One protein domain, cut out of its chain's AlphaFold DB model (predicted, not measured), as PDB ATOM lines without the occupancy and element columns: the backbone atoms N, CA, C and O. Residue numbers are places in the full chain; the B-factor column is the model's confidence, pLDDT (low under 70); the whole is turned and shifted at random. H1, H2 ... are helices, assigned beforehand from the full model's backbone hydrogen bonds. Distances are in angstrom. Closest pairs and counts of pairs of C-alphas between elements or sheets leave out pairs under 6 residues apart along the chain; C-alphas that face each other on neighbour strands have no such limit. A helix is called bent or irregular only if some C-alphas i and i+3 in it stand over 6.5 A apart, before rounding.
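This is residues 94 to 140 of the 187 residues of the protein "CopG family transcriptional regulator" of Hyphomicrobiales bacterium (UniProt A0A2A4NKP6). Two helices make an open L: one long straight arm, H1, and a shorter arm, H2, about perpendicular to it, with a small turn of helix, H3, at the far end of H2. The arms come near each other only at the corner, where the link of residues 119 to 123 joins them, and no helix packs on another. The printed part has 47 residues with three named helices, in the order H1, H2, H3, and no named strand; the class is all helix. The whole is extended, with a radius of gyration of the C-alphas of 16.2 A, and its outline is flat, spanning 46 by 28 by 11 A.

H1 runs from Ala 94, with its C-alpha at (4.198, -8.243, -13.416), to Leu 118, with its C-alpha at (30.846, 16.550, -3.837), and is 37.6 A long from first to last C-alpha. It is irregular: C-alphas 94 and 97 are 7.0 A apart, against about 5 A in a regular helix. H2 holds residues 124 to 135 and is 16.1 A long, with C-alpha 124 at (31.098, 12.795, 3.898). H3 holds residues 137 to 140, and C-alpha 140 is at (35.423, 1.316, 17.915). H3 is irregular, but only just: C-alphas 137 and 140 are 6.8 A apart.

H1 and H2 are close but not clearly touching; their closest C-alphas, those of Arg 117 and Leu 124, are 7.8 A apart. Their lines stand at 84 degrees, about perpendicular, and their centres are 24.9 A apart. H2 and H3 are close but not clearly touching, with the C-alphas of Ala 133 and Leu 139 the closest at 7.8 A. H1 and H3 are apart. Every O i to N i+4 pair is within hydrogen-bond range in H2, and 20 of 21 are in H1. H3, with four residues, is too short for such a pair, and its one O i to N i+3 pair is not within range.

The two C-alphas farthest apart are those of Ala 94 and Pro 137, at 45.9 A. The printed part has no cut from residue 94 to residue 140. The links from H1 to H2, five residues, and from H2 to H3, one residue, are tight. Residues 94 to 113 of H1 stand free. The mean pLDDT of the printed part is 79.3; it is 90 in H1, 68 in H2 and 61 in H3. The model's confidence is under 70 at 18 residues: 121 to 129, 131 to 133 and 135 to 140.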
ATOM      1  N   ALA A  94       5.121  -9.372 -13.310       94.94
ATOM      2  CA  ALA A  94       4.198  -8.243 -13.416       94.94
ATOM      3  C   ALA A  94       4.710  -6.972 -12.711       94.94
ATOM      4  O   ALA A  94       4.484  -5.865 -13.199       94.94
ATOM      5  N   ASP A  95       5.453  -7.131 -11.614       94.38
ATOM      6  CA  ASP A  95       5.916  -6.021 -10.777       94.38
ATOM      7  C   ASP A  95       7.336  -5.561 -11.139       94.38
ATOM      8  O   ASP A  95       7.767  -4.479 -10.735       94.38
ATOM      9  N   GLN A  96       8.072  -6.345 -11.938       91.81
ATOM     10  CA  GLN A  96       9.466  -6.052 -12.292       91.81
ATOM     11  C   GLN A  96       9.609  -4.698 -12.989       91.81
ATOM     12  O   GLN A  96      10.491  -3.917 -12.637       91.81
ATOM     13  N   ALA A  97       8.735  -4.378 -13.948       93.06
ATOM     14  CA  ALA A  97       8.835  -3.127 -14.700       93.06
ATOM     15  C   ALA A  97       8.656  -1.893 -13.796       93.06
ATOM     16  O   ALA A  97       9.429  -0.934 -13.895       93.06
ATOM     17  N   ALA A  98       7.680  -1.942 -12.883       92.88
ATOM     18  CA  ALA A  98       7.425  -0.882 -11.912       92.88
ATOM     19  C   ALA A  98       8.574  -0.766 -10.896       92.88
ATOM     20  O   ALA A  98       9.080   0.332 -10.660       92.88
ATOM     21  N   ALA A  99       9.055  -1.893 -10.362       91.31
ATOM     22  CA  ALA A  99      10.182  -1.921  -9.433       91.31
ATOM     23  C   ALA A  99      11.480  -1.395 -10.069       91.31
ATOM     24  O   ALA A  99      12.220  -0.644  -9.434       91.31
ATOM     25  N   HIS A 100      11.746  -1.725 -11.337       90.62
ATOM     26  CA  HIS A 100      12.881  -1.180 -12.081       90.62
ATOM     27  C   HIS A 100      12.753   0.327 -12.310       90.62
ATOM     28  O   HIS A 100      13.741   1.047 -12.162       90.62
ATOM     29  N   ALA A 101      11.561   0.820 -12.657       94.00
ATOM     30  CA  ALA A 101      11.328   2.252 -12.826       94.00
ATOM     31  C   ALA A 101      11.573   3.018 -11.517       94.00
ATOM     32  O   ALA A 101      12.365   3.959 -11.507       94.00
ATOM     33  N   LEU A 102      10.992   2.540 -10.414       93.88
ATOM     34  CA  LEU A 102      11.170   3.121  -9.083       93.88
ATOM     35  C   LEU A 102      12.628   3.043  -8.606       93.88
ATOM     36  O   LEU A 102      13.151   3.983  -8.010       93.88
ATOM     37  N   GLY A 103      13.312   1.931  -8.884       91.50
ATOM     38  CA  GLY A 103      14.732   1.764  -8.576       91.50
ATOM     39  C   GLY A 103      15.612   2.788  -9.296       91.50
ATOM     40  O   GLY A 103      16.510   3.357  -8.676       91.50
ATOM     41  N   ARG A 104      15.330   3.071 -10.577       93.81
ATOM     42  CA  ARG A 104      16.036   4.118 -11.335       93.81
ATOM     43  C   ARG A 104      15.804   5.502 -10.742       93.81
ATOM     44  O   ARG A 104      16.777   6.204 -10.501       93.81
ATOM     45  N   GLU A 105      14.556   5.854 -10.448       95.25
ATOM     46  CA  GLU A 105      14.214   7.149  -9.847       95.25
ATOM     47  C   GLU A 105      14.947   7.364  -8.512       95.25
ATOM     48  O   GLU A 105      15.608   8.383  -8.299       95.25
ATOM     49  N   ARG A 106      14.914   6.357  -7.628       94.62
ATOM     50  CA  ARG A 106      15.630   6.394  -6.344       94.62
ATOM     51  C   ARG A 106      17.142   6.521  -6.533       94.62
ATOM     52  O   ARG A 106      17.791   7.263  -5.794       94.62
ATOM     53  N   PHE A 107      17.708   5.819  -7.514       90.12
ATOM     54  CA  PHE A 107      19.133   5.904  -7.819       90.12
ATOM     55  C   PHE A 107      19.526   7.287  -8.350       90.12
ATOM     56  O   PHE A 107      20.523   7.846  -7.901       90.12
ATOM     57  N   GLU A 108      18.734   7.878  -9.242       92.94
ATOM     58  CA  GLU A 108      18.963   9.236  -9.748       92.94
ATOM     59  C   GLU A 108      18.914  10.275  -8.622       92.94
ATOM     60  O   GLU A 108      19.804  11.127  -8.528       92.94
ATOM     61  N   ALA A 109      17.938  10.169  -7.713       91.88
ATOM     62  CA  ALA A 109      17.850  11.033  -6.537       91.88
ATOM     63  C   ALA A 109      19.091  10.904  -5.632       91.88
ATOM     64  O   ALA A 109      19.656  11.918  -5.203       91.88
ATOM     65  N   PHE A 110      19.553   9.673  -5.393       89.94
ATOM     66  CA  PHE A 110      20.783   9.398  -4.649       89.94
ATOM     67  C   PHE A 110      22.017  10.004  -5.334       89.94
ATOM     68  O   PHE A 110      22.774  10.740  -4.696       89.94
ATOM     69  N   VAL A 111      22.201   9.773  -6.638       90.06
ATOM     70  CA  VAL A 111      23.323  10.331  -7.415       90.06
ATOM     71  C   VAL A 111      23.302  11.857  -7.379       90.06
ATOM     72  O   VAL A 111      24.344  12.480  -7.172       90.06
ATOM     73  N   ALA A 112      22.128  12.477  -7.507       88.88
ATOM     74  CA  ALA A 112      21.986  13.923  -7.402       88.88
ATOM     75  C   ALA A 112      22.387  14.440  -6.009       88.88
ATOM     76  O   ALA A 112      23.036  15.484  -5.899       88.88
ATOM     77  N   GLN A 113      22.046  13.720  -4.936       88.81
ATOM     78  CA  GLN A 113      22.467  14.067  -3.577       88.81
ATOM     79  C   GLN A 113      23.984  13.938  -3.393       88.81
ATOM     80  O   GLN A 113      24.602  14.847  -2.833       88.81
ATOM     81  N   VAL A 114      24.590  12.862  -3.901       84.94
ATOM     82  CA  VAL A 114      26.051  12.675  -3.894       84.94
ATOM     83  C   VAL A 114      26.739  13.795  -4.679       84.94
ATOM     84  O   VAL A 114      27.666  14.418  -4.165       84.94
ATOM     85  N   GLY A 115      26.246  14.114  -5.878       82.56
ATOM     86  CA  GLY A 115      26.780  15.181  -6.725       82.56
ATOM     87  C   GLY A 115      26.716  16.557  -6.059       82.56
ATOM     88  O   GLY A 115      27.715  17.278  -6.042       82.56
ATOM     89  N   ARG A 116      25.583  16.902  -5.429       86.00
ATOM     90  CA  ARG A 116      25.454  18.143  -4.642       86.00
ATOM     91  C   ARG A 116      26.481  18.220  -3.517       86.00
ATOM     92  O   ARG A 116      26.999  19.298  -3.251       86.00
ATOM     93  N   ARG A 117      26.771  17.099  -2.858       77.88
ATOM     94  CA  ARG A 117      27.685  17.058  -1.710       77.88
ATOM     95  C   ARG A 117      29.153  17.112  -2.130       77.88
ATOM     96  O   ARG A 117      29.925  17.830  -1.506       77.88
ATOM     97  N   LEU A 118      29.520  16.434  -3.221       78.12
ATOM     98  CA  LEU A 118      30.846  16.550  -3.837       78.12
ATOM     99  C   LEU A 118      31.151  17.999  -4.235       78.12
ATOM    100  O   LEU A 118      32.243  18.486  -3.980       78.12
ATOM    101  N   ALA A 119      30.163  18.714  -4.781       80.81
ATOM    102  CA  ALA A 119      30.301  20.130  -5.122       80.81
ATOM    103  C   ALA A 119      30.466  21.060  -3.899       80.81
ATOM    104  O   ALA A 119      30.805  22.228  -4.067       80.81
ATOM    105  N   GLN A 120      30.208  20.572  -2.680       78.00
ATOM    106  CA  GLN A 120      30.308  21.344  -1.439       78.00
ATOM    107  C   GLN A 120      31.650  21.155  -0.702       78.00
ATOM    108  O   GLN A 120      31.800  21.723   0.378       78.00
ATOM    109  N   ASP A 121      32.608  20.385  -1.245       63.03
ATOM    110  CA  ASP A 121      33.948  20.124  -0.664       63.03
ATOM    111  C   ASP A 121      33.940  19.597   0.791       63.03
ATOM    112  O   ASP A 121      34.917  19.710   1.534       63.03
ATOM    113  N   LYS A 122      32.837  18.977   1.228       63.59
ATOM    114  CA  LYS A 122      32.717  18.387   2.569       63.59
ATOM    115  C   LYS A 122      32.939  16.882   2.508       63.59
ATOM    116  O   LYS A 122      32.229  16.165   1.803       63.59
ATOM    117  N   ASN A 123      33.921  16.397   3.267       69.25
ATOM    118  CA  ASN A 123      34.230  14.974   3.352       69.25
ATOM    119  C   ASN A 123      33.120  14.233   4.124       69.25
ATOM    120  O   ASN A 123      33.092  14.233   5.352       69.25
ATOM    121  N   LEU A 124      32.210  13.598   3.379       66.19
ATOM    122  CA  LEU A 124      31.098  12.795   3.898       66.19
ATOM    123  C   LEU A 124      31.558  11.729   4.899       66.19
ATOM    124  O   LEU A 124      30.875  11.485   5.888       66.19
ATOM    125  N   VAL A 125      32.703  11.092   4.640       65.56
ATOM    126  CA  VAL A 125      33.230  10.028   5.501       65.56
ATOM    127  C   VAL A 125      33.577  10.594   6.873       65.56
ATOM    128  O   VAL A 125      33.248   9.979   7.879       65.56
ATOM    129  N   SER A 126      34.168  11.789   6.925       66.25
ATOM    130  CA  SER A 126      34.474  12.466   8.189       66.25
ATOM    131  C   SER A 126      33.210  12.838   8.968       66.25
ATOM    132  O   SER A 126      33.153  12.567  10.157       66.25
ATOM    133  N   GLU A 127      32.181  13.373   8.307       69.00
ATOM    134  CA  GLU A 127      30.919  13.768   8.960       69.00
ATOM    135  C   GLU A 127      30.124  12.558   9.482       69.00
ATOM    136  O   GLU A 127      29.570  12.588  10.578       69.00
ATOM    137  N   VAL A 128      30.089  11.464   8.716       67.81
ATOM    138  CA  VAL A 128      29.433  10.220   9.141       67.81
ATOM    139  C   VAL A 128      30.215   9.559  10.275       67.81
ATOM    140  O   VAL A 128      29.599   9.078  11.220       67.81
ATOM    141  N   LEU A 129      31.550   9.556  10.225       66.12
ATOM    142  CA  LEU A 129      32.373   9.051  11.327       66.12
ATOM    143  C   LEU A 129      32.201   9.887  12.600       66.12
ATOM    144  O   LEU A 129      32.107   9.304  13.674       66.12
ATOM    145  N   GLU A 130      32.113  11.212  12.487       70.44
ATOM    146  CA  GLU A 130      31.860  12.121  13.613       70.44
ATOM    147  C   GLU A 130      30.459  11.892  14.201       70.44
ATOM    148  O   GLU A 130      30.321  11.656  15.397       70.44
ATOM    149  N   SER A 131      29.430  11.786  13.354       69.50
ATOM    150  CA  SER A 131      28.066  11.455  13.788       69.50
ATOM    151  C   SER A 131      27.958  10.062  14.426       69.50
ATOM    152  O   SER A 131      27.245   9.891  15.416       69.50
ATOM    153  N   ILE A 132      28.663   9.055  13.897       68.88
ATOM    154  CA  ILE A 132      28.702   7.706  14.481       68.88
ATOM    155  C   ILE A 132      29.452   7.719  15.814       68.88
ATOM    156  O   ILE A 132      28.987   7.065  16.745       68.88
ATOM    157  N   ALA A 133      30.556   8.461  15.930       67.81
ATOM    158  CA  ALA A 133      31.297   8.610  17.181       67.81
ATOM    159  C   ALA A 133      30.457   9.306  18.266       67.81
ATOM    160  O   ALA A 133      30.460   8.853  19.410       67.81
ATOM    161  N   ASP A 134      29.673  10.323  17.895       71.31
ATOM    162  CA  ASP A 134      28.754  11.021  18.803       71.31
ATOM    163  C   ASP A 134      27.543  10.158  19.197       71.31
ATOM    164  O   ASP A 134      27.048  10.244  20.321       71.31
ATOM    165  N   THR A 135      27.058   9.305  18.289       69.38
ATOM    166  CA  THR A 135      25.838   8.506  18.510       69.38
ATOM    167  C   THR A 135      26.127   7.138  19.144       69.38
ATOM    168  O   THR A 135      25.275   6.596  19.848       69.38
ATOM    169  N   ARG A 136      27.301   6.541  18.892       56.75
ATOM    170  CA  ARG A 136      27.719   5.216  19.390       56.75
ATOM    171  C   ARG A 136      29.245   5.157  19.613       56.75
ATOM    172  O   ARG A 136      29.960   4.610  18.770       56.75
ATOM    173  N   PRO A 137      29.752   5.646  20.758       60.75
ATOM    174  CA  PRO A 137      31.188   5.677  21.057       60.75
ATOM    175  C   PRO A 137      31.829   4.281  21.204       60.75
ATOM    176  O   PRO A 137      33.024   4.122  20.964       60.75
ATOM    177  N   ASP A 138      31.039   3.250  21.520       66.06
ATOM    178  CA  ASP A 138      31.536   1.890  21.788       66.06
ATOM    179  C   ASP A 138      31.834   1.071  20.516       66.06
ATOM    180  O   ASP A 138      32.405  -0.017  20.582       66.06
ATOM    181  N   LEU A 139      31.478   1.583  19.333       59.72
ATOM    182  CA  LEU A 139      31.597   0.868  18.052       59.72
ATOM    183  C   LEU A 139      33.054   0.628  17.619       59.72
ATOM    184  O   LEU A 139      33.333  -0.300  16.863       59.72
ATOM    185  N   PHE A 140      33.978   1.446  18.127       55.59
ATOM    186  CA  PHE A 140      35.423   1.316  17.915       55.59
ATOM    187  C   PHE A 140      36.155   0.720  19.128       55.59
ATOM    188  O   PHE A 140      37.364   0.506  19.064       55.59
TER     189      PHE A 140